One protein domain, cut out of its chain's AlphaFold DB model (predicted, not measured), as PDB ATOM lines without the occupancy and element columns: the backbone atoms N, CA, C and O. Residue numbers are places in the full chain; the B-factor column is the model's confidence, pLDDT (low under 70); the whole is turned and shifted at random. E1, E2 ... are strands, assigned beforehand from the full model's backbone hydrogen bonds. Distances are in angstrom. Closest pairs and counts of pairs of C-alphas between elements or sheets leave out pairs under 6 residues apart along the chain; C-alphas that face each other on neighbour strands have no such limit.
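What this domain is: This is residues 30 to 208 of the 401 residues of an uncharacterized protein of Latescibacteria bacterium DG_63 (UniProt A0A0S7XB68). Amid much chain of little regular structure, two strongly twisted sheets make a sandwich, partly face to face, strands crossed at 43 degrees. The printed 179 residues hold no named helix and nine strands, 68 residues, all strand: mixed sheet E1 E9 E8 E5 E6 and branched antiparallel sheet E2 E3 E4 E7. The whole is compact, radius of gyration of the C-alphas 15.4 A, spanning 48 by 35 by 32 A.

How they stand to each other: E1, residues 49 to 51, is parallel to E9, residues 196 to 207; N 50 and O 196 are 3.1 A apart. E2, residues 55 to 57, is antiparallel to E4, residues 91 to 101; N 56 and O 100 are 3.0 A apart. The closest C-alphas of E2 and E9, Tyr 56 and Glu 200, are 5.3 A apart.

Where its parts are: E1 begins at C-alpha 49 (14.139, -47.569, -47.421). E3 is residues 80 to 85, E5 112 to 117, E6 134 to 140, E7 150 to 160, E8 167 to 175. E4 measures 31.8 A. E9, 29.3 A, ends at C-alpha 207 (17.431, -53.262, -21.182).

The domain as a whole: The printed part has no cut. Links E2 to E3, E5 to E6 and E8 to E9 are long. Residues 69 to 76, among others, have pLDDT under 70.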
ATOM      1  N   TYR A  30      15.182 -52.560 -43.869       92.38
ATOM      2  CA  TYR A  30      14.057 -52.856 -43.003       92.38
ATOM      3  C   TYR A  30      14.559 -52.761 -41.559       92.38
ATOM      4  O   TYR A  30      15.735 -52.939 -41.307       92.38
ATOM      5  N   GLY A  31      13.674 -52.493 -40.599       90.12
ATOM      6  CA  GLY A  31      14.079 -52.576 -39.189       90.12
ATOM      7  C   GLY A  31      14.071 -54.017 -38.687       90.12
ATOM      8  O   GLY A  31      13.245 -54.813 -39.132       90.12
ATOM      9  N   ASP A  32      14.876 -54.333 -37.681       89.75
ATOM     10  CA  ASP A  32      15.081 -55.711 -37.210       89.75
ATOM     11  C   ASP A  32      14.224 -56.156 -36.019       89.75
ATOM     12  O   ASP A  32      14.444 -57.210 -35.424       89.75
ATOM     13  N   ALA A  33      13.217 -55.392 -35.610       92.06
ATOM     14  CA  ALA A  33      12.366 -55.796 -34.499       92.06
ATOM     15  C   ALA A  33      11.569 -57.105 -34.787       92.06
ATOM     16  O   ALA A  33      11.291 -57.462 -35.933       92.06
ATOM     17  N   PRO A  34      11.170 -57.874 -33.751       92.19
ATOM     18  CA  PRO A  34      10.473 -59.140 -33.926       92.19
ATOM     19  C   PRO A  34       9.099 -58.997 -34.585       92.19
ATOM     20  O   PRO A  34       8.129 -58.516 -33.995       92.19
ATOM     21  N   ASP A  35       8.991 -59.558 -35.780       89.81
ATOM     22  CA  ASP A  35       7.745 -59.661 -36.531       89.81
ATOM     23  C   ASP A  35       6.836 -60.803 -36.006       89.81
ATOM     24  O   ASP A  35       7.345 -61.853 -35.586       89.81
ATOM     25  N   PRO A  36       5.489 -60.678 -36.025       91.69
ATOM     26  CA  PRO A  36       4.681 -59.599 -36.607       91.69
ATOM     27  C   PRO A  36       4.274 -58.500 -35.629       91.69
ATOM     28  O   PRO A  36       3.518 -57.611 -36.014       91.69
ATOM     29  N   SER A  37       4.684 -58.593 -34.365       90.81
ATOM     30  CA  SER A  37       4.239 -57.634 -33.356       90.81
ATOM     31  C   SER A  37       4.896 -56.264 -33.551       90.81
ATOM     32  O   SER A  37       4.241 -55.239 -33.391       90.81
ATOM     33  N   PHE A  38       6.147 -56.258 -34.011       92.88
ATOM     34  CA  PHE A  38       6.831 -55.088 -34.539       92.88
ATOM     35  C   PHE A  38       6.943 -55.249 -36.058       92.88
ATOM     36  O   PHE A  38       7.657 -56.144 -36.511       92.88
ATOM     37  N   PRO A  39       6.205 -54.466 -36.867       93.06
ATOM     38  CA  PRO A  39       6.216 -54.616 -38.316       93.06
ATOM     39  C   PRO A  39       7.615 -54.351 -38.872       93.06
ATOM     40  O   PRO A  39       8.052 -53.203 -38.946       93.06
ATOM     41  N   SER A  40       8.309 -55.411 -39.259       93.25
ATOM     42  CA  SER A  40       9.698 -55.363 -39.723       93.25
ATOM     43  C   SER A  40       9.852 -56.020 -41.085       93.25
ATOM     44  O   SER A  40      10.543 -55.501 -41.950       93.25
ATOM     45  N   LEU A  41       9.103 -57.092 -41.351       92.06
ATOM     46  CA  LEU A  41       9.175 -57.798 -42.629       92.06
ATOM     47  C   LEU A  41       8.383 -57.100 -43.744       92.06
ATOM     48  O   LEU A  41       7.350 -56.463 -43.521       92.06
ATOM     49  N   PHE A  42       8.750 -57.357 -45.000       91.88
ATOM     50  CA  PHE A  42       7.926 -56.973 -46.157       91.88
ATOM     51  C   PHE A  42       6.490 -57.516 -46.038       91.88
ATOM     52  O   PHE A  42       5.519 -56.850 -46.400       91.88
ATOM     53  N   ALA A  43       6.338 -58.736 -45.509       90.62
ATOM     54  CA  ALA A  43       5.046 -59.410 -45.381       90.62
ATOM     55  C   ALA A  43       4.092 -58.740 -44.375       90.62
ATOM     56  O   ALA A  43       2.875 -58.814 -44.558       90.62
ATOM     57  N   SER A  44       4.627 -58.083 -43.343       91.31
ATOM     58  CA  SER A  44       3.876 -57.321 -42.338       91.31
ATOM     59  C   SER A  44       3.799 -55.830 -42.666       91.31
ATOM     60  O   SER A  44       3.220 -55.060 -41.907       91.31
ATOM     61  N   SER A  45       4.306 -55.429 -43.838       92.06
ATOM     62  CA  SER A  45       4.459 -54.028 -44.226       92.06
ATOM     63  C   SER A  45       5.376 -53.255 -43.276       92.06
ATOM     64  O   SER A  45       5.068 -52.116 -42.962       92.06
ATOM     65  N   GLY A  46       6.496 -53.831 -42.832       93.12
ATOM     66  CA  GLY A  46       7.552 -53.083 -42.140       93.12
ATOM     67  C   GLY A  46       8.116 -51.925 -42.981       93.12
ATOM     68  O   GLY A  46       7.848 -51.884 -44.188       93.12
ATOM     69  N   PRO A  47       8.836 -50.969 -42.361       93.81
ATOM     70  CA  PRO A  47       9.429 -49.800 -43.020       93.81
ATOM     71  C   PRO A  47      10.421 -50.247 -44.094       93.81
ATOM     72  O   PRO A  47      11.091 -51.258 -43.909       93.81
ATOM     73  N   ARG A  48      10.470 -49.540 -45.234       94.81
ATOM     74  CA  ARG A  48      11.340 -49.902 -46.363       94.81
ATOM     75  C   ARG A  48      12.018 -48.682 -46.948       94.81
ATOM     76  O   ARG A  48      11.370 -47.837 -47.567       94.81
ATOM     77  N   HIS A  49      13.336 -48.629 -46.825       95.69
ATOM     78  CA  HIS A  49      14.139 -47.569 -47.421       95.69
ATOM     79  C   HIS A  49      14.830 -48.072 -48.682       95.69
ATOM     80  O   HIS A  49      15.713 -48.923 -48.639       95.69
ATOM     81  N   ILE A  50      14.405 -47.556 -49.837       95.38
ATOM     82  CA  ILE A  50      14.908 -48.019 -51.140       95.38
ATOM     83  C   ILE A  50      16.360 -47.583 -51.386       95.38
ATOM     84  O   ILE A  50      17.109 -48.280 -52.072       95.38
ATOM     85  N   ASP A  51      16.752 -46.425 -50.856       94.75
ATOM     86  CA  ASP A  51      18.112 -45.895 -50.930       94.75
ATOM     87  C   ASP A  51      18.635 -45.569 -49.528       94.75
ATOM     88  O   ASP A  51      18.229 -44.587 -48.904       94.75
ATOM     89  N   THR A  52      19.569 -46.388 -49.061       93.44
ATOM     90  CA  THR A  52      20.189 -46.271 -47.735       93.44
ATOM     91  C   THR A  52      21.529 -45.548 -47.786       93.44
ATOM     92  O   THR A  52      22.175 -45.321 -46.766       93.44
ATOM     93  N   THR A  53      21.968 -45.135 -48.979       93.25
ATOM     94  CA  THR A  53      23.312 -44.582 -49.195       93.25
ATOM     95  C   THR A  53      23.412 -43.083 -48.941       93.25
ATOM     96  O   THR A  53      24.511 -42.545 -48.897       93.25
ATOM     97  N   ASP A  54      22.288 -42.386 -48.789       92.81
ATOM     98  CA  ASP A  54      22.249 -40.928 -48.630       92.81
ATOM     99  C   ASP A  54      22.288 -40.506 -47.153       92.81
ATOM    100  O   ASP A  54      22.986 -39.554 -46.789       92.81
ATOM    101  N   CYS A  55      21.553 -41.199 -46.286       92.44
ATOM    102  CA  CYS A  55      21.544 -40.927 -44.856       92.44
ATOM    103  C   CYS A  55      21.119 -42.154 -44.058       92.44
ATOM    104  O   CYS A  55      20.217 -42.869 -44.484       92.44
ATOM    105  N   TYR A  56      21.760 -42.334 -42.908       94.06
ATOM    106  CA  TYR A  56      21.649 -43.528 -42.079       94.06
ATOM    107  C   TYR A  56      21.972 -43.208 -40.610       94.06
ATOM    108  O   TYR A  56      22.582 -42.178 -40.286       94.06
ATOM    109  N   VAL A  57      21.493 -44.042 -39.707       93.69
ATOM    110  CA  VAL A  57      21.770 -44.084 -38.281       93.69
ATOM    111  C   VAL A  57      23.134 -44.753 -38.075       93.69
ATOM    112  O   VAL A  57      23.521 -45.689 -38.750       93.69
ATOM    113  N   GLY A  58      23.959 -44.223 -37.177       91.62
ATOM    114  CA  GLY A  58      25.292 -44.779 -36.939       91.62
ATOM    115  C   GLY A  58      26.318 -44.459 -38.023       91.62
ATOM    116  O   GLY A  58      26.486 -43.297 -38.407       91.62
ATOM    117  N   TRP A  59      27.099 -45.468 -38.422       87.62
ATOM    118  CA  TRP A  59      28.334 -45.315 -39.215       87.62
ATOM    119  C   TRP A  59      28.272 -45.903 -40.617       87.62
ATOM    120  O   TRP A  59      29.019 -45.442 -41.487       87.62
ATOM    121  N   MET A  60      27.436 -46.906 -40.827       87.88
ATOM    122  CA  MET A  60      27.224 -47.566 -42.108       87.88
ATOM    123  C   MET A  60      25.733 -47.845 -42.240       87.88
ATOM    124  O   MET A  60      25.013 -47.672 -41.271       87.88
ATOM    125  N   SER A  61      25.333 -48.243 -43.435       89.25
ATOM    126  CA  SER A  61      24.009 -48.766 -43.718       89.25
ATOM    127  C   SER A  61      24.141 -49.954 -44.645       89.25
ATOM    128  O   SER A  61      25.091 -50.040 -45.449       89.25
ATOM    129  N   THR A  62      23.180 -50.856 -44.578       87.69
ATOM    130  CA  THR A  62      23.048 -51.945 -45.527       87.69
ATOM    131  C   THR A  62      21.662 -51.935 -46.155       87.69
ATOM    132  O   THR A  62      20.843 -51.054 -45.942       87.69
ATOM    133  N   ALA A  63      21.479 -52.790 -47.150       89.00
ATOM    134  CA  ALA A  63      20.186 -53.007 -47.766       89.00
ATOM    135  C   ALA A  63      20.046 -54.508 -47.941       89.00
ATOM    136  O   ALA A  63      20.989 -55.204 -48.342       89.00
ATOM    137  N   GLU A  64      18.852 -54.997 -47.687       88.06
ATOM    138  CA  GLU A  64      18.550 -56.402 -47.524       88.06
ATOM    139  C   GLU A  64      17.241 -56.765 -48.234       88.06
ATOM    140  O   GLU A  64      16.538 -55.930 -48.806       88.06
ATOM    141  N   TRP A  65      16.962 -58.061 -48.344       88.19
ATOM    142  CA  TRP A  65      15.758 -58.526 -49.044       88.19
ATOM    143  C   TRP A  65      14.531 -58.587 -48.129       88.19
ATOM    144  O   TRP A  65      13.414 -58.705 -48.631       88.19
ATOM    145  N   ASP A  66      14.753 -58.568 -46.819       85.25
ATOM    146  CA  ASP A  66      13.774 -58.602 -45.733       85.25
ATOM    147  C   ASP A  66      14.536 -58.349 -44.425       85.25
ATOM    148  O   ASP A  66      15.739 -58.621 -44.427       85.25
ATOM    149  N   ALA A  67      13.839 -57.954 -43.351       82.50
ATOM    150  CA  ALA A  67      14.460 -57.729 -42.041       82.50
ATOM    151  C   ALA A  67      15.353 -58.898 -41.618       82.50
ATOM    152  O   ALA A  67      14.936 -60.073 -41.661       82.50
ATOM    153  N   LEU A  68      16.571 -58.580 -41.199       79.06
ATOM    154  CA  LEU A  68      17.467 -59.536 -40.586       79.06
ATOM    155  C   LEU A  68      17.154 -59.676 -39.091       79.06
ATOM    156  O   LEU A  68      16.138 -59.231 -38.559       79.06
ATOM    157  N   VAL A  69      17.923 -60.541 -38.433       68.38
ATOM    158  CA  VAL A  69      17.732 -60.789 -37.004       68.38
ATOM    159  C   VAL A  69      18.391 -59.630 -36.259       68.38
ATOM    160  O   VAL A  69      19.564 -59.389 -36.530       68.38
ATOM    161  N   PRO A  70      17.713 -59.025 -35.270       63.31
ATOM    162  CA  PRO A  70      18.198 -57.822 -34.596       63.31
ATOM    163  C   PRO A  70      19.580 -58.019 -33.970       63.31
ATOM    164  O   PRO A  70      19.805 -59.053 -33.320       63.31
ATOM    165  N   ASP A  71      20.462 -57.020 -34.127       53.66
ATOM    166  CA  ASP A  71      21.823 -56.945 -33.560       53.66
ATOM    167  C   ASP A  71      22.766 -58.058 -34.079       53.66
ATOM    168  O   ASP A  71      23.610 -58.587 -33.342       53.66
ATOM    169  N   LEU A  72      22.594 -58.500 -35.336       58.62
ATOM    170  CA  LEU A  72      23.467 -59.498 -35.987       58.62
ATOM    171  C   LEU A  72      24.082 -59.049 -37.319       58.62
ATOM    172  O   LEU A  72      24.918 -59.781 -37.872       58.62
ATOM    173  N   ASP A  73      23.715 -57.882 -37.815       66.69
ATOM    174  CA  ASP A  73      24.433 -57.106 -38.812       66.69
ATOM    175  C   ASP A  73      25.412 -56.129 -38.133       66.69
ATOM    176  O   ASP A  73      25.832 -56.341 -36.991       66.69
ATOM    177  N   VAL A  74      26.052 -55.257 -38.909       66.12
ATOM    178  CA  VAL A  74      27.306 -54.580 -38.507       66.12
ATOM    179  C   VAL A  74      27.205 -53.058 -38.568       66.12
ATOM    180  O   VAL A  74      28.216 -52.370 -38.379       66.12
ATOM    181  N   ASP A  75      26.019 -52.547 -38.857       67.56
ATOM    182  CA  ASP A  75      25.696 -51.172 -39.212       67.56
ATOM    183  C   ASP A  75      25.033 -50.397 -38.070       67.56
ATOM    184  O   ASP A  75      25.159 -49.168 -38.035       67.56
ATOM    185  N   ASP A  76      24.532 -51.092 -37.050       67.00
ATOM    186  CA  ASP A  76      23.633 -50.536 -36.050       67.00
ATOM    187  C   ASP A  76      24.323 -49.449 -35.213       67.00
ATOM    188  O   ASP A  76      25.158 -49.669 -34.316       67.00
ATOM    189  N   GLY A  77      23.936 -48.206 -35.468       71.06
ATOM    190  CA  GLY A  77      24.293 -47.081 -34.622       71.06
ATOM    191  C   GLY A  77      23.509 -47.076 -33.319       71.06
ATOM    192  O   GLY A  77      22.511 -46.372 -33.245       71.06
ATOM    193  N   ALA A  78      23.983 -47.752 -32.269       82.94
ATOM    194  CA  ALA A  78      23.263 -47.827 -30.991       82.94
ATOM    195  C   ALA A  78      22.907 -46.433 -30.403       82.94
ATOM    196  O   ALA A  78      23.803 -45.696 -29.956       82.94
ATOM    197  N   PRO A  79      21.617 -46.048 -30.362       88.62
ATOM    198  CA  PRO A  79      21.179 -44.804 -29.752       88.62
ATOM    199  C   PRO A  79      21.294 -44.892 -28.228       88.62
ATOM    200  O   PRO A  79      21.283 -45.969 -27.630       88.62
ATOM    201  N   LEU A  80      21.378 -43.736 -27.570       89.00
ATOM    202  CA  LEU A  80      21.355 -43.657 -26.109       89.00
ATOM    203  C   LEU A  80      20.050 -43.021 -25.659       89.00
ATOM    204  O   LEU A  80      19.691 -41.946 -26.137       89.00
ATOM    205  N   ILE A  81      19.369 -43.634 -24.696       89.19
ATOM    206  CA  ILE A  81      18.218 -43.016 -24.040       89.19
ATOM    207  C   ILE A  81      18.584 -42.683 -22.600       89.19
ATOM    208  O   ILE A  81      19.070 -43.524 -21.848       89.19
ATOM    209  N   PHE A  82      18.326 -41.437 -22.215       86.94
ATOM    210  CA  PHE A  82      18.417 -40.972 -20.840       86.94
ATOM    211  C   PHE A  82      17.017 -40.683 -20.332       86.94
ATOM    212  O   PHE A  82      16.263 -39.946 -20.963       86.94
ATOM    213  N   ALA A  83      16.694 -41.231 -19.171       85.62
ATOM    214  CA  ALA A  83      15.437 -41.002 -18.487       85.62
ATOM    215  C   ALA A  83      15.704 -40.452 -17.088       85.62
ATOM    216  O   ALA A  83      16.681 -40.810 -16.430       85.62
ATOM    217  N   SER A  84      14.826 -39.574 -16.627       86.12
ATOM    218  CA  SER A  84      14.815 -39.077 -15.259       86.12
ATOM    219  C   SER A  84      13.373 -38.932 -14.786       86.12
ATOM    220  O   SER A  84      12.442 -38.824 -15.584       86.12
ATOM    221  N   MET A  85      13.179 -38.977 -13.472       83.81
ATOM    222  CA  MET A  85      11.868 -38.916 -12.846       83.81
ATOM    223  C   MET A  85      11.770 -37.640 -12.017       83.81
ATOM    224  O   MET A  85      12.646 -37.334 -11.207       83.81
ATOM    225  N   THR A  86      10.692 -36.884 -12.205       85.00
ATOM    226  CA  THR A  86      10.400 -35.735 -11.344       85.00
ATOM    227  C   THR A  86      10.059 -36.211  -9.927       85.00
ATOM    228  O   THR A  86       9.600 -37.341  -9.751       85.00
ATOM    229  N   PRO A  87      10.151 -35.341  -8.904       83.38
ATOM    230  CA  PRO A  87       9.663 -35.667  -7.561       83.38
ATOM    231  C   PRO A  87       8.182 -36.084  -7.512       83.38
ATOM    232  O   PRO A  87       7.763 -36.760  -6.576       83.38
ATOM    233  N   ALA A  88       7.385 -35.700  -8.518       84.75
ATOM    234  CA  ALA A  88       5.980 -36.081  -8.656       84.75
ATOM    235  C   ALA A  88       5.771 -37.467  -9.304       84.75
ATOM    236  O   ALA A  88       4.629 -37.881  -9.491       84.75
ATOM    237  N   GLY A  89       6.847 -38.177  -9.658       82.06
ATOM    238  CA  GLY A  89       6.787 -39.496 -10.291       82.06
ATOM    239  C   GLY A  89       6.552 -39.464 -11.803       82.06
ATOM    240  O   GLY A  89       6.248 -40.493 -12.396       82.06
ATOM    241  N   THR A  90       6.659 -38.297 -12.443       83.31
ATOM    242  CA  THR A  90       6.559 -38.183 -13.907       83.31
ATOM    243  C   THR A  90       7.916 -38.432 -14.537       83.31
ATOM    244  O   THR A  90       8.872 -37.737 -14.193       83.31
ATOM    245  N   TRP A  91       7.987 -39.369 -15.476       84.19
ATOM    246  CA  TRP A  91       9.199 -39.629 -16.239       84.19
ATOM    247  C   TRP A  91       9.326 -38.665 -17.415       84.19
ATOM    248  O   TRP A  91       8.342 -38.344 -18.085       84.19
ATOM    249  N   PHE A  92      10.547 -38.202 -17.652       87.75
ATOM    250  CA  PHE A  92      10.942 -37.432 -18.821       87.75
ATOM    251  C   PHE A  92      12.258 -37.971 -19.366       87.75
ATOM    252  O   PHE A  92      13.080 -38.503 -18.615       87.75
ATOM    253  N   GLY A  93      12.463 -37.830 -20.671       90.19
ATOM    254  CA  GLY A  93      13.633 -38.397 -21.318       90.19
ATOM    255  C   GLY A  93      14.192 -37.600 -22.479       90.19
ATOM    256  O   GLY A  93      13.604 -36.632 -22.976       90.19
ATOM    257  N   TRP A  94      15.367 -38.064 -22.884       93.31
ATOM    258  CA  TRP A  94      16.116 -37.639 -24.051       93.31
ATOM    259  C   TRP A  94      16.598 -38.863 -24.809       93.31
ATOM    260  O   TRP A  94      17.067 -39.824 -24.204       93.31
ATOM    261  N   VAL A  95      16.523 -38.796 -26.131       94.12
ATOM    262  CA  VAL A  95      17.139 -39.764 -27.029       94.12
ATOM    263  C   VAL A  95      18.298 -39.085 -27.746       94.12
ATOM    264  O   VAL A  95      18.186 -37.948 -28.208       94.12
ATOM    265  N   PHE A  96      19.425 -39.776 -27.800       95.00
ATOM    266  CA  PHE A  96      20.626 -39.381 -28.506       95.00
ATOM    267  C   PHE A  96      20.801 -40.344 -29.667       95.00
ATOM    268  O   PHE A  96      21.108 -41.515 -29.455       95.00
ATOM    269  N   VAL A  97      20.597 -39.846 -30.880       95.25
ATOM    270  CA  VAL A  97      20.669 -40.659 -32.093       95.25
ATOM    271  C   VAL A  97      21.925 -40.277 -32.878       95.25
ATOM    272  O   VAL A  97      22.068 -39.098 -33.229       95.25
ATOM    273  N   PRO A  98      22.851 -41.212 -33.147       95.19
ATOM    274  CA  PRO A  98      23.958 -40.963 -34.059       95.19
ATOM    275  C   PRO A  98      23.423 -40.990 -35.489       95.19
ATOM    276  O   PRO A  98      22.876 -41.996 -35.906       95.19
ATOM    277  N   LEU A  99      23.566 -39.910 -36.251       94.06
ATOM    278  CA  LEU A  99      23.119 -39.855 -37.644       94.06
ATOM    279  C   LEU A  99      24.259 -39.443 -38.563       94.06
ATOM    280  O   LEU A  99      24.967 -38.472 -38.281       94.06
ATOM    281  N   THR A 100      24.376 -40.111 -39.700       93.56
ATOM    282  CA  THR A 100      25.317 -39.775 -40.763       93.56
ATOM    283  C   THR A 100      24.560 -39.378 -42.026       93.56
ATOM    284  O   THR A 100      23.548 -39.967 -42.394       93.56
ATOM    285  N   ILE A 101      25.050 -38.330 -42.690       92.00
ATOM    286  CA  ILE A 101      24.620 -37.952 -44.039       92.00
ATOM    287  C   ILE A 101      25.815 -38.151 -44.953       92.00
ATOM    288  O   ILE A 101      26.882 -37.592 -44.681       92.00
ATOM    289  N   ASP A 102      25.650 -38.929 -46.013       91.44
ATOM    290  CA  ASP A 102      26.729 -39.272 -46.932       91.44
ATOM    291  C   ASP A 102      27.274 -38.028 -47.670       91.44
ATOM    292  O   ASP A 102      26.525 -37.099 -47.987       91.44
ATOM    293  N   PRO A 103      28.586 -37.950 -47.967       87.75
ATOM    294  CA  PRO A 103      29.166 -36.869 -48.765       87.75
ATOM    295  C   PRO A 103      28.554 -36.641 -50.144       87.75
ATOM    296  O   PRO A 103      28.580 -35.512 -50.641       87.75
ATOM    297  N   ALA A 104      28.051 -37.698 -50.770       89.25
ATOM    298  CA  ALA A 104      27.386 -37.686 -52.062       89.25
ATOM    299  C   ALA A 104      25.860 -37.546 -51.947       89.25
ATOM    300  O   ALA A 104      25.195 -37.459 -52.984       89.25
ATOM    301  N   ALA A 105      25.324 -37.481 -50.723       87.12
ATOM    302  CA  ALA A 105      23.906 -37.309 -50.465       87.12
ATOM    303  C   ALA A 105      23.351 -36.100 -51.218       87.12
ATOM    304  O   ALA A 105      23.937 -35.007 -51.254       87.12
ATOM    305  N   SER A 106      22.176 -36.282 -51.809       82.38
ATOM    306  CA  SER A 106      21.507 -35.174 -52.468       82.38
ATOM    307  C   SER A 106      21.033 -34.169 -51.412       82.38
ATOM    308  O   SER A 106      20.616 -34.546 -50.310       82.38
ATOM    309  N   PRO A 107      21.066 -32.857 -51.702       79.00
ATOM    310  CA  PRO A 107      20.435 -31.882 -50.828       79.00
ATOM    311  C   PRO A 107      18.921 -32.130 -50.837       79.00
ATOM    312  O   PRO A 107      18.222 -31.762 -51.782       79.00
ATOM    313  N   LEU A 108      18.420 -32.781 -49.790       77.75
ATOM    314  CA  LEU A 108      16.997 -33.025 -49.602       77.75
ATOM    315  C   LEU A 108      16.327 -31.803 -48.949       77.75
ATOM    316  O   LEU A 108      16.941 -31.137 -48.111       77.75
ATOM    317  N   PRO A 109      15.062 -31.497 -49.301       73.50
ATOM    318  CA  PRO A 109      14.309 -30.387 -48.709       73.50
ATOM    319  C   PRO A 109      14.023 -30.578 -47.208       73.50
ATOM    320  O   PRO A 109      13.611 -29.631 -46.541       73.50
ATOM    321  N   GLY A 110      14.251 -31.782 -46.685       86.00
ATOM    322  CA  GLY A 110      14.245 -32.120 -45.270       86.00
ATOM    323  C   GLY A 110      14.489 -33.616 -45.097       86.00
ATOM    324  O   GLY A 110      14.073 -34.404 -45.942       86.00
ATOM    325  N   ARG A 111      15.166 -33.989 -44.012       93.38
ATOM    326  CA  ARG A 111      15.227 -35.366 -43.508       93.38
ATOM    327  C   ARG A 111      14.465 -35.407 -42.194       93.38
ATOM    328  O   ARG A 111      14.557 -34.460 -41.409       93.38
ATOM    329  N   PHE A 112      13.686 -36.455 -41.987       95.75
ATOM    330  CA  PHE A 112      12.772 -36.582 -40.863       95.75
ATOM    331  C   PHE A 112      13.210 -37.745 -39.992       95.75
ATOM    332  O   PHE A 112      13.251 -38.883 -40.456       95.75
ATOM    333  N   LEU A 113      13.504 -37.441 -38.734       96.06
ATOM    334  CA  LEU A 113      13.770 -38.433 -37.712       96.06
ATOM    335  C   LEU A 113      12.478 -38.760 -36.965       96.06
ATOM    336  O   LEU A 113      11.755 -37.864 -36.506       96.06
ATOM    337  N   ASN A 114      12.219 -40.052 -36.832       95.88
ATOM    338  CA  ASN A 114      11.148 -40.609 -36.034       95.88
ATOM    339  C   ASN A 114      11.713 -41.649 -35.073       95.88
ATOM    340  O   ASN A 114      12.609 -42.397 -35.444       95.88
ATOM    341  N   VAL A 115      11.194 -41.683 -33.849       95.25
ATOM    342  CA  VAL A 115      11.610 -42.662 -32.843       95.25
ATOM    343  C   VAL A 115      10.382 -43.211 -32.125       95.25
ATOM    344  O   VAL A 115       9.609 -42.422 -31.568       95.25
ATOM    345  N   LEU A 116      10.213 -44.533 -32.148       94.44
ATOM    346  CA  LEU A 116       9.194 -45.272 -31.398       94.44
ATOM    347  C   LEU A 116       9.855 -46.040 -30.258       94.44
ATOM    348  O   LEU A 116      10.937 -46.582 -30.436       94.44
ATOM    349  N   LEU A 117       9.204 -46.104 -29.107       92.81
ATOM    350  CA  LEU A 117       9.642 -46.876 -27.957       92.81
ATOM    351  C   LEU A 117       8.430 -47.614 -27.396       92.81
ATOM    352  O   LEU A 117       7.484 -46.944 -26.983       92.81
ATOM    353  N   ASP A 118       8.508 -48.945 -27.320       92.00
ATOM    354  CA  ASP A 118       7.537 -49.824 -26.645       92.00
ATOM    355  C   ASP A 118       7.557 -49.536 -25.140       92.00
ATOM    356  O   ASP A 118       8.162 -50.248 -24.340       92.00
ATOM    357  N   CYS A 119       6.997 -48.393 -24.745       86.06
ATOM    358  CA  CYS A 119       7.148 -47.826 -23.406       86.06
ATOM    359  C   CYS A 119       6.404 -48.647 -22.349       86.06
ATOM    360  O   CYS A 119       6.704 -48.539 -21.158       86.06
ATOM    361  N   ASN A 120       5.393 -49.406 -22.765       85.69
ATOM    362  CA  ASN A 120       4.543 -50.197 -21.886       85.69
ATOM    363  C   ASN A 120       4.920 -51.693 -21.891       85.69
ATOM    364  O   ASN A 120       4.318 -52.453 -21.129       85.69
ATOM    365  N   SER A 121       5.913 -52.089 -22.698       88.38
ATOM    366  CA  SER A 121       6.357 -53.473 -22.880       88.38
ATOM    367  C   SER A 121       5.220 -54.409 -23.304       88.38
ATOM    368  O   SER A 121       5.166 -55.567 -22.873       88.38
ATOM    369  N   SER A 122       4.275 -53.922 -24.110       88.44
ATOM    370  CA  SER A 122       3.165 -54.728 -24.629       88.44
ATOM    371  C   SER A 122       3.615 -55.671 -25.736       88.44
ATOM    372  O   SER A 122       2.951 -56.684 -25.990       88.44
ATOM    373  N   GLY A 123       4.769 -55.382 -26.340       90.06
ATOM    374  CA  GLY A 123       5.293 -56.127 -27.462       90.06
ATOM    375  C   GLY A 123       4.796 -55.633 -28.817       90.06
ATOM    376  O   GLY A 123       4.981 -56.375 -29.772       90.06
ATOM    377  N   ASP A 124       4.175 -54.457 -28.926       91.06
ATOM    378  CA  ASP A 124       3.875 -53.791 -30.200       91.06
ATOM    379  C   ASP A 124       3.965 -52.261 -30.060       91.06
ATOM    380  O   ASP A 124       4.043 -51.760 -28.947       91.06
ATOM    381  N   TRP A 125       3.973 -51.518 -31.180       91.12
ATOM    382  CA  TRP A 125       3.928 -50.042 -31.155       91.12
ATOM    383  C   TRP A 125       2.520 -49.443 -31.302       91.12
ATOM    384  O   TRP A 125       2.357 -48.261 -31.630       91.12
ATOM    385  N   CYS A 126       1.477 -50.255 -31.124       87.31
ATOM    386  CA  CYS A 126       0.110 -49.945 -31.525       87.31
ATOM    387  C   CYS A 126      -0.907 -50.209 -30.409       87.31
ATOM    388  O   CYS A 126      -1.845 -50.988 -30.576       87.31
ATOM    389  N   ASP A 127      -0.819 -49.442 -29.320       76.88
ATOM    390  CA  ASP A 127      -1.697 -49.614 -28.159       76.88
ATOM    391  C   ASP A 127      -2.727 -48.486 -27.944       76.88
ATOM    392  O   ASP A 127      -2.573 -47.611 -27.082       76.88
ATOM    393  N   PRO A 128      -3.877 -48.490 -28.643       68.69
ATOM    394  CA  PRO A 128      -5.000 -47.658 -28.239       68.69
ATOM    395  C   PRO A 128      -5.619 -48.203 -26.933       68.69
ATOM    396  O   PRO A 128      -5.876 -49.403 -26.833       68.69
ATOM    397  N   PRO A 129      -5.985 -47.364 -25.939       62.28
ATOM    398  CA  PRO A 129      -5.997 -45.896 -25.923       62.28
ATOM    399  C   PRO A 129      -4.804 -45.253 -25.172       62.28
ATOM    400  O   PRO A 129      -4.889 -44.073 -24.825       62.28
ATOM    401  N   SER A 130      -3.769 -46.033 -24.844       55.81
ATOM    402  CA  SER A 130      -2.628 -45.665 -23.982       55.81
ATOM    403  C   SER A 130      -1.538 -44.918 -24.779       55.81
ATOM    404  O   SER A 130      -1.688 -44.763 -25.989       55.81
ATOM    405  N   PRO A 131      -0.528 -44.292 -24.137       58.88
ATOM    406  CA  PRO A 131       0.182 -43.163 -24.717       58.88
ATOM    407  C   PRO A 131       0.978 -43.549 -25.962       58.88
ATOM    408  O   PRO A 131       1.688 -44.539 -25.990       58.88
ATOM    409  N   ASN A 132       0.861 -42.670 -26.956       74.19
ATOM    410  CA  ASN A 132       1.650 -42.587 -28.176       74.19
ATOM    411  C   ASN A 132       3.121 -42.961 -27.917       74.19
ATOM    412  O   ASN A 132       3.882 -42.143 -27.407       74.19
ATOM    413  N   GLU A 133       3.501 -44.165 -28.329       88.38
ATOM    414  CA  GLU A 133       4.853 -44.743 -28.226       88.38
ATOM    415  C   GLU A 133       5.895 -44.004 -29.071       88.38
ATOM    416  O   GLU A 133       7.098 -44.236 -29.022       88.38
ATOM    417  N   TRP A 134       5.419 -43.023 -29.821       89.69
ATOM    418  CA  TRP A 134       6.197 -42.110 -30.617       89.69
ATOM    419  C   TRP A 134       6.822 -41.008 -29.757       89.69
ATOM    420  O   TRP A 134       6.204 -39.967 -29.502       89.69
ATOM    421  N   ILE A 135       8.073 -41.224 -29.351       91.19
ATOM    422  CA  ILE A 135       8.837 -40.295 -28.511       91.19
ATOM    423  C   ILE A 135       9.498 -39.161 -29.311       91.19
ATOM    424  O   ILE A 135       9.702 -38.070 -28.780       91.19
ATOM    425  N   VAL A 136       9.758 -39.361 -30.610       92.88
ATOM    426  CA  VAL A 136      10.199 -38.298 -31.536       92.88
ATOM    427  C   VAL A 136       9.387 -38.361 -32.815       92.88
ATOM    428  O   VAL A 136       9.513 -39.324 -33.560       92.88
ATOM    429  N   ARG A 137       8.588 -37.328 -33.109       92.75
ATOM    430  CA  ARG A 137       7.699 -37.291 -34.280       92.75
ATOM    431  C   ARG A 137       8.123 -36.251 -35.309       92.75
ATOM    432  O   ARG A 137       8.033 -35.054 -35.046       92.75
ATOM    433  N   ASN A 138       8.453 -36.723 -36.509       94.62
ATOM    434  CA  ASN A 138       8.779 -35.943 -37.701       94.62
ATOM    435  C   ASN A 138       9.759 -34.806 -37.407       94.62
ATOM    436  O   ASN A 138       9.569 -33.676 -37.867       94.62
ATOM    437  N   TYR A 139      10.785 -35.094 -36.607       95.00
ATOM    438  CA  TYR A 139      11.791 -34.103 -36.275       95.00
ATOM    439  C   TYR A 139      12.609 -33.797 -37.529       95.00
ATOM    440  O   TYR A 139      13.269 -34.674 -38.082       95.00
ATOM    441  N   ILE A 140      12.531 -32.554 -38.002       95.06
ATOM    442  CA  ILE A 140      13.241 -32.120 -39.205       95.06
ATOM    443  C   ILE A 140      14.697 -31.872 -38.831       95.06
ATOM    444  O   ILE A 140      14.986 -30.985 -38.025       95.06
ATOM    445  N   LEU A 141      15.608 -32.618 -39.451       92.12
ATOM    446  CA  LEU A 141      17.034 -32.396 -39.259       92.12
ATOM    447  C   LEU A 141      17.448 -31.032 -39.833       92.12
ATOM    448  O   LEU A 141      17.034 -30.671 -40.942       92.12
ATOM    449  N   PRO A 142      18.272 -30.257 -39.108       89.31
ATOM    450  CA  PRO A 142      18.808 -29.012 -39.624       89.31
ATOM    451  C   PRO A 142      19.705 -29.284 -40.846       89.31
ATOM    452  O   PRO A 142      20.363 -30.316 -40.923       89.31
ATOM    453  N   PRO A 143      19.819 -28.335 -41.790       78.94
ATOM    454  CA  PRO A 143      20.624 -28.508 -43.004       78.94
ATOM    455  C   PRO A 143      22.143 -28.527 -42.747       78.94
ATOM    456  O   PRO A 143      22.925 -28.672 -43.684       78.94
ATOM    457  N   VAL A 144      22.579 -28.340 -41.498       63.31
ATOM    458  CA  VAL A 144      23.989 -28.201 -41.116       63.31
ATOM    459  C   VAL A 144      24.553 -29.567 -40.742       63.31
ATOM    460  O   VAL A 144      24.848 -29.841 -39.584       63.31
ATOM    461  N   HIS A 145      24.699 -30.433 -41.735       69.88
ATOM    462  CA  HIS A 145      25.537 -31.615 -41.594       69.88
ATOM    463  C   HIS A 145      26.802 -31.396 -42.396       69.88
ATOM    464  O   HIS A 145      26.738 -31.074 -43.581       69.88
ATOM    465  N   THR A 146      27.955 -31.578 -41.755       79.88
ATOM    466  CA  THR A 146      29.195 -31.809 -42.492       79.88
ATOM    467  C   THR A 146      29.066 -33.194 -43.118       79.88
ATOM    468  O   THR A 146      29.024 -34.172 -42.366       79.88
ATOM    469  N   PRO A 147      28.957 -33.308 -44.449       80.94
ATOM    470  CA  PRO A 147      28.724 -34.604 -45.067       80.94
ATOM    471  C   PRO A 147      29.873 -35.582 -44.761       80.94
ATOM    472  O   PRO A 147      31.040 -35.182 -44.726       80.94
ATOM    473  N   GLY A 148      29.544 -36.848 -44.507       84.12
ATOM    474  CA  GLY A 148      30.473 -37.911 -44.103       84.12
ATOM    475  C   GLY A 148      30.860 -37.918 -42.626       84.12
ATOM    476  O   GLY A 148      31.756 -38.668 -42.241       84.12
ATOM    477  N   MET A 149      30.228 -37.088 -41.793       88.75
ATOM    478  CA  MET A 149      30.404 -37.125 -40.342       88.75
ATOM    479  C   MET A 149      29.136 -37.613 -39.646       88.75
ATOM    480  O   MET A 149      28.044 -37.111 -39.914       88.75
ATOM    481  N   THR A 150      29.316 -38.514 -38.682       91.88
ATOM    482  CA  THR A 150      28.274 -38.896 -37.729       91.88
ATOM    483  C   THR A 150      28.086 -37.789 -36.696       91.88
ATOM    484  O   THR A 150      29.031 -37.394 -36.006       91.88
ATOM    485  N   ILE A 151      26.863 -37.276 -36.586       92.25
ATOM    486  CA  ILE A 151      26.456 -36.236 -35.641       92.25
ATOM    487  C   ILE A 151      25.457 -36.841 -34.661       92.25
ATOM    488  O   ILE A 151      24.496 -37.487 -35.061       92.25
ATOM    489  N   TRP A 152      25.666 -36.594 -33.371       93.81
ATOM    490  CA  TRP A 152      24.738 -37.010 -32.327       93.81
ATOM    491  C   TRP A 152      23.637 -35.970 -32.142       93.81
ATOM    492  O   TRP A 152      23.905 -34.832 -31.749       93.81
ATOM    493  N   TYR A 153      22.398 -36.378 -32.395       94.44
ATOM    494  CA  TYR A 153      21.206 -35.573 -32.165       94.44
ATOM    495  C   TYR A 153      20.621 -35.876 -30.799       94.44
ATOM    496  O   TYR A 153      20.122 -36.971 -30.585       94.44
ATOM    497  N   CYS A 154      20.656 -34.899 -29.894       94.94
ATOM    498  CA  CYS A 154      19.945 -34.968 -28.622       94.94
ATOM    499  C   CYS A 154      18.543 -34.383 -28.791       94.94
ATOM    500  O   CYS A 154      18.388 -33.185 -29.038       94.94
ATOM    501  N   ILE A 155      17.527 -35.228 -28.657       94.19
ATOM    502  CA  ILE A 155      16.124 -34.846 -28.780       94.19
ATOM    503  C   ILE A 155      15.437 -35.193 -27.471       94.19
ATOM    504  O   ILE A 155      15.368 -36.350 -27.064       94.19
ATOM    505  N   GLY A 156      14.977 -34.155 -26.786       87.75
ATOM    506  CA  GLY A 156      14.405 -34.256 -25.452       87.75
ATOM    507  C   GLY A 156      12.939 -33.900 -25.375       87.75
ATOM    508  O   GLY A 156      12.329 -33.444 -26.342       87.75
ATOM    509  N   GLY A 157      12.420 -34.022 -24.156       81.06
ATOM    510  CA  GLY A 157      11.125 -33.465 -23.777       81.06
ATOM    511  C   GLY A 157       9.951 -34.406 -24.010       81.06
ATOM    512  O   GLY A 157       8.809 -33.952 -23.972       81.06
ATOM    513  N   PHE A 158      10.208 -35.697 -24.229       85.44
ATOM    514  CA  PHE A 158       9.148 -36.695 -24.169       85.44
ATOM    515  C   PHE A 158       8.922 -37.117 -22.717       85.44
ATOM    516  O   PHE A 158       9.860 -37.194 -21.919       85.44
ATOM    517  N   SER A 159       7.658 -37.337 -22.370       82.56
ATOM    518  CA  SER A 159       7.227 -37.795 -21.055       82.56
ATOM    519  C   SER A 159       6.340 -39.019 -21.200       82.56
ATOM    520  O   SER A 159       5.604 -39.155 -22.179       82.56
ATOM    521  N   TRP A 160       6.408 -39.916 -20.223       78.12
ATOM    522  CA  TRP A 160       5.578 -41.114 -20.185       78.12
ATOM    523  C   TRP A 160       5.161 -41.434 -18.750       78.12
ATOM    524  O   TRP A 160       5.710 -40.923 -17.770       78.12
ATOM    525  N   VAL A 161       4.083 -42.207 -18.642       59.09
ATOM    526  CA  VAL A 161       3.281 -42.291 -17.413       59.09
ATOM    527  C   VAL A 161       3.717 -43.450 -16.516       59.09
ATOM    528  O   VAL A 161       3.461 -43.423 -15.315       59.09
ATOM    529  N   THR A 162       4.384 -44.461 -17.071       69.38
ATOM    530  CA  THR A 162       4.722 -45.698 -16.360       69.38
ATOM    531  C   THR A 162       6.053 -46.256 -16.839       69.38
ATOM    532  O   THR A 162       6.297 -46.308 -18.039       69.38
ATOM    533  N   TRP A 163       6.891 -46.668 -15.892       67.56
ATOM    534  CA  TRP A 163       8.139 -47.384 -16.142       67.56
ATOM    535  C   TRP A 163       7.920 -48.863 -15.828       67.56
ATOM    536  O   TRP A 163       7.327 -49.173 -14.789       67.56
ATOM    537  N   TYR A 164       8.392 -49.748 -16.701       66.94
ATOM    538  CA  TYR A 164       8.413 -51.188 -16.471       66.94
ATOM    539  C   TYR A 164       9.873 -51.656 -16.475       66.94
ATOM    540  O   TYR A 164      10.672 -51.171 -17.267       66.94
ATOM    541  N   ASP A 165      10.239 -52.563 -15.565       70.06
ATOM    542  CA  ASP A 165      11.595 -53.136 -15.464       70.06
ATOM    543  C   ASP A 165      11.828 -54.237 -16.521       70.06
ATOM    544  O   ASP A 165      12.452 -55.265 -16.253       70.06
ATOM    545  N   ASP A 166      11.293 -54.037 -17.721       81.19
ATOM    546  CA  ASP A 166      11.289 -55.021 -18.792       81.19
ATOM    547  C   ASP A 166      12.146 -54.556 -19.978       81.19
ATOM    548  O   ASP A 166      12.794 -53.507 -19.971       81.19
ATOM    549  N   TRP A 167      12.237 -55.422 -20.981       87.81
ATOM    550  CA  TRP A 167      12.878 -55.086 -22.242       87.81
ATOM    551  C   TRP A 167      11.922 -54.218 -23.057       87.81
ATOM    552  O   TRP A 167      10.721 -54.489 -23.096       87.81
ATOM    553  N   HIS A 168      12.463 -53.206 -23.725       90.25
ATOM    554  CA  HIS A 168      11.691 -52.323 -24.591       90.25
ATOM    555  C   HIS A 168      12.282 -52.331 -25.990       90.25
ATOM    556  O   HIS A 168      13.502 -52.252 -26.143       90.25
ATOM    557  N   TRP A 169      11.422 -52.382 -26.999       93.31
ATOM    558  CA  TRP A 169      11.834 -52.212 -28.384       93.31
ATOM    559  C   TRP A 169      11.828 -50.740 -28.761       93.31
ATOM    560  O   TRP A 169      10.826 -50.036 -28.608       93.31
ATOM    561  N   LEU A 170      12.973 -50.284 -29.244       94.06
ATOM    562  CA  LEU A 170      13.180 -48.960 -29.795       94.06
ATOM    563  C   LEU A 170      13.305 -49.087 -31.307       94.06
ATOM    564  O   LEU A 170      14.137 -49.863 -31.756       94.06
ATOM    565  N   ARG A 171      12.565 -48.268 -32.049       95.12
ATOM    566  CA  ARG A 171      12.776 -48.043 -33.479       95.12
ATOM    567  C   ARG A 171      13.253 -46.635 -33.723       95.12
ATOM    568  O   ARG A 171      12.630 -45.689 -33.235       95.12
ATOM    569  N   VAL A 172      14.285 -46.482 -34.535       95.62
ATOM    570  CA  VAL A 172      14.710 -45.195 -35.079       95.62
ATOM    571  C   VAL A 172      14.568 -45.248 -36.589       95.62
ATOM    572  O   VAL A 172      15.197 -46.066 -37.235       95.62
ATOM    573  N   THR A 173      13.790 -44.330 -37.155       96.00
ATOM    574  CA  THR A 173      13.623 -44.212 -38.606       96.00
ATOM    575  C   THR A 173      14.022 -42.828 -39.074       96.00
ATOM    576  O   THR A 173      13.425 -41.815 -38.684       96.00
ATOM    577  N   LEU A 174      15.000 -42.790 -39.968       95.81
ATOM    578  CA  LEU A 174      15.383 -41.621 -40.733       95.81
ATOM    579  C   LEU A 174      14.753 -41.705 -42.124       95.81
ATOM    580  O   LEU A 174      14.865 -42.716 -42.795       95.81
ATOM    581  N   SER A 175      14.078 -40.651 -42.576       95.50
ATOM    582  CA  SER A 175      13.302 -40.695 -43.825       95.50
ATOM    583  C   SER A 175      13.356 -39.396 -44.625       95.50
ATOM    584  O   SER A 175      13.613 -38.312 -44.093       95.50
ATOM    585  N   ASP A 176      13.055 -39.485 -45.920       94.50
ATOM    586  CA  ASP A 176      12.973 -38.354 -46.853       94.50
ATOM    587  C   ASP A 176      11.676 -37.542 -46.753       94.50
ATOM    588  O   ASP A 176      11.517 -36.498 -47.395       94.50
ATOM    589  N   ARG A 177      10.721 -38.012 -45.950       94.06
ATOM    590  CA  ARG A 177       9.411 -37.383 -45.803       94.06
ATOM    591  C   ARG A 177       8.823 -37.606 -44.419       94.06
ATOM    592  O   ARG A 177       9.065 -38.613 -43.770       94.06
ATOM    593  N   ALA A 178       7.949 -36.693 -44.016       94.25
ATOM    594  CA  ALA A 178       7.178 -36.861 -42.798       94.25
ATOM    595  C   ALA A 178       6.227 -38.067 -42.888       94.25
ATOM    596  O   ALA A 178       5.545 -38.275 -43.897       94.25
ATOM    597  N   ILE A 179       6.109 -38.795 -41.783       92.19
ATOM    598  CA  ILE A 179       5.137 -39.862 -41.583       92.19
ATOM    599  C   ILE A 179       3.809 -39.228 -41.188       92.19
ATOM    600  O   ILE A 179       3.725 -38.487 -40.204       92.19
ATOM    601  N   ALA A 180       2.764 -39.494 -41.967       89.12
ATOM    602  CA  ALA A 180       1.428 -38.971 -41.726       89.12
ATOM    603  C   ALA A 180       0.755 -39.764 -40.585       89.12
ATOM    604  O   ALA A 180       0.339 -40.901 -40.809       89.12
ATOM    605  N   PRO A 181       0.595 -39.200 -39.369       76.75
ATOM    606  CA  PRO A 181       0.154 -39.981 -38.207       76.75
ATOM    607  C   PRO A 181      -1.267 -40.528 -38.353       76.75
ATOM    608  O   PRO A 181      -1.626 -41.521 -37.740       76.75
ATOM    609  N   ASN A 182      -2.089 -39.871 -39.171       80.62
ATOM    610  CA  ASN A 182      -3.484 -40.221 -39.411       80.62
ATOM    611  C   ASN A 182      -3.676 -41.414 -40.358       80.62
ATOM    612  O   ASN A 182      -4.819 -41.806 -40.589       80.62
ATOM    613  N   VAL A 183      -2.601 -41.948 -40.942       77.50
ATOM    614  CA  VAL A 183      -2.660 -43.174 -41.752       77.50
ATOM    615  C   VAL A 183      -2.817 -44.410 -40.859       77.50
ATOM    616  O   VAL A 183      -3.371 -45.409 -41.310       77.50
ATOM    617  N   PHE A 184      -2.441 -44.310 -39.583       78.38
ATOM    618  CA  PHE A 184      -2.393 -45.433 -38.656       78.38
ATOM    619  C   PHE A 184      -3.411 -45.246 -37.513       78.38
ATOM    620  O   PHE A 184      -3.397 -44.206 -36.845       78.38
ATOM    621  N   PRO A 185      -4.328 -46.207 -37.276       77.12
ATOM    622  CA  PRO A 185      -5.417 -46.062 -36.300       77.12
ATOM    623  C   PRO A 185      -4.978 -45.771 -34.856       77.12
ATOM    624  O   PRO A 185      -5.727 -45.135 -34.116       77.12
ATOM    625  N   CYS A 186      -3.787 -46.227 -34.471       80.25
ATOM    626  CA  CYS A 186      -3.192 -46.105 -33.136       80.25
ATOM    627  C   CYS A 186      -2.051 -45.069 -33.073       80.25
ATOM    628  O   CYS A 186      -1.402 -44.932 -32.042       80.25
ATOM    629  N   GLY A 187      -1.829 -44.295 -34.143       82.94
ATOM    630  CA  GLY A 187      -0.532 -43.656 -34.384       82.94
ATOM    631  C   GLY A 187       0.383 -44.592 -35.173       82.94
ATOM    632  O   GLY A 187       0.016 -45.733 -35.419       82.94
ATOM    633  N   TRP A 188       1.511 -44.078 -35.664       88.25
ATOM    634  CA  TRP A 188       2.441 -44.888 -36.451       88.25
ATOM    635  C   TRP A 188       3.010 -46.013 -35.585       88.25
ATOM    636  O   TRP A 188       3.642 -45.735 -34.574       88.25
ATOM    637  N   ASP A 189       2.756 -47.246 -36.004       88.69
ATOM    638  CA  ASP A 189       3.087 -48.506 -35.332       88.69
ATOM    639  C   ASP A 189       4.397 -49.105 -35.858       88.69
ATOM    640  O   ASP A 189       4.589 -50.315 -35.844       88.69
ATOM    641  N   GLY A 190       5.258 -48.273 -36.438       87.81
ATOM    642  CA  GLY A 190       6.482 -48.710 -37.095       87.81
ATOM    643  C   GLY A 190       6.256 -49.279 -38.492       87.81
ATOM    644  O   GLY A 190       7.214 -49.299 -39.259       87.81
ATOM    645  N   SER A 191       5.031 -49.662 -38.873       88.75
ATOM    646  CA  SER A 191       4.757 -50.163 -40.222       88.75
ATOM    647  C   SER A 191       4.877 -49.070 -41.270       88.75
ATOM    648  O   SER A 191       4.637 -47.882 -41.048       88.75
ATOM    649  N   GLU A 192       5.231 -49.463 -42.474       77.06
ATOM    650  CA  GLU A 192       5.179 -48.573 -43.599       77.06
ATOM    651  C   GLU A 192       3.760 -48.394 -44.127       77.06
ATOM    652  O   GLU A 192       2.977 -49.329 -44.288       77.06
ATOM    653  N   GLY A 193       3.470 -47.154 -44.514       76.06
ATOM    654  CA  GLY A 193       2.502 -46.910 -45.571       76.06
ATOM    655  C   GLY A 193       3.154 -47.167 -46.944       76.06
ATOM    656  O   GLY A 193       3.428 -48.311 -47.295       76.06
ATOM    657  N   PRO A 194       3.378 -46.129 -47.769       78.75
ATOM    658  CA  PRO A 194       4.161 -46.270 -49.000       78.75
ATOM    659  C   PRO A 194       5.669 -46.409 -48.730       78.75
ATOM    660  O   PRO A 194       6.124 -45.839 -47.758       78.75
ATOM    661  N   ASP A 195       6.420 -46.942 -49.696       92.38
ATOM    662  CA  ASP A 195       7.858 -46.715 -49.964       92.38
ATOM    663  C   ASP A 195       8.507 -45.449 -49.343       92.38
ATOM    664  O   ASP A 195       8.063 -44.354 -49.733       92.38
ATOM    665  N   PHE A 196       9.539 -45.518 -48.493       94.81
ATOM    666  CA  PHE A 196      10.482 -44.414 -48.264       94.81
ATOM    667  C   PHE A 196      11.544 -44.430 -49.359       94.81
ATOM    668  O   PHE A 196      12.208 -45.436 -49.607       94.81
ATOM    669  N   ALA A 197      11.714 -43.303 -50.052       95.19
ATOM    670  CA  ALA A 197      12.667 -43.274 -51.155       95.19
ATOM    671  C   ALA A 197      14.108 -43.307 -50.641       95.19
ATOM    672  O   ALA A 197      14.963 -43.871 -51.314       95.19
ATOM    673  N   VAL A 198      14.352 -42.694 -49.479       94.56
ATOM    674  CA  VAL A 198      15.681 -42.533 -48.891       94.56
ATOM    675  C   VAL A 198      15.606 -42.634 -47.369       94.56
ATOM    676  O   VAL A 198      14.651 -42.132 -46.763       94.56
ATOM    677  N   GLY A 199      16.625 -43.233 -46.760       94.88
ATOM    678  CA  GLY A 199      16.840 -43.243 -45.317       94.88
ATOM    679  C   GLY A 199      17.203 -44.623 -44.795       94.88
ATOM    680  O   GLY A 199      17.736 -45.429 -45.548       94.88
ATOM    681  N   GLU A 200      16.883 -44.869 -43.531       94.88
ATOM    682  CA  GLU A 200      17.148 -46.134 -42.847       94.88
ATOM    683  C   GLU A 200      16.221 -46.271 -41.628       94.88
ATOM    684  O   GLU A 200      15.776 -45.260 -41.060       94.88
ATOM    685  N   THR A 201      15.926 -47.503 -41.233       94.69
ATOM    686  CA  THR A 201      15.242 -47.883 -40.005       94.69
ATOM    687  C   THR A 201      16.054 -48.924 -39.267       94.69
ATOM    688  O   THR A 201      16.326 -49.984 -39.791       94.69
ATOM    689  N   GLU A 202      16.294 -48.654 -37.995       93.56
ATOM    690  CA  GLU A 202      17.073 -49.514 -37.121       93.56
ATOM    691  C   GLU A 202      16.311 -49.773 -35.822       93.56
ATOM    692  O   GLU A 202      15.588 -48.892 -35.324       93.56
ATOM    693  N   ASP A 203      16.483 -50.972 -35.266       93.50
ATOM    694  CA  ASP A 203      15.756 -51.431 -34.089       93.50
ATOM    695  C   ASP A 203      16.690 -51.956 -32.992       93.50
ATOM    696  O   ASP A 203      17.597 -52.745 -33.226       93.50
ATOM    697  N   TRP A 204      16.416 -51.591 -31.738       92.06
ATOM    698  CA  TRP A 204      17.199 -52.056 -30.590       92.06
ATOM    699  C   TRP A 204      16.323 -52.575 -29.472       92.06
ATOM    700  O   TRP A 204      15.281 -52.000 -29.144       92.06
ATOM    701  N   VAL A 205      16.825 -53.605 -28.788       90.38
ATOM    702  CA  VAL A 205      16.292 -53.991 -27.483       90.38
ATOM    703  C   VAL A 205      17.014 -53.222 -26.401       90.38
ATOM    704  O   VAL A 205      18.200 -53.422 -26.135       90.38
ATOM    705  N   LEU A 206      16.273 -52.365 -25.722       88.69
ATOM    706  CA  LEU A 206      16.756 -51.668 -24.551       88.69
ATOM    707  C   LEU A 206      16.494 -52.531 -23.323       88.69
ATOM    708  O   LEU A 206      15.364 -52.940 -23.060       88.69
ATOM    709  N   SER A 207      17.549 -52.782 -22.554       85.00
ATOM    710  CA  SER A 207      17.431 -53.262 -21.182       85.00
ATOM    711  C   SER A 207      17.864 -52.143 -20.254       85.00
ATOM    712  O   SER A 207      19.001 -51.667 -20.305       85.00
ATOM    713  N   TRP A 208      16.942 -51.705 -19.408       76.19
ATOM    714  CA  TRP A 208      17.240 -50.712 -18.396       76.19
ATOM    715  C   TRP A 208      17.858 -51.396 -17.190       76.19
ATOM    716  O   TRP A 208      17.229 -52.213 -16.522       76.19
TER     717      TRP A 208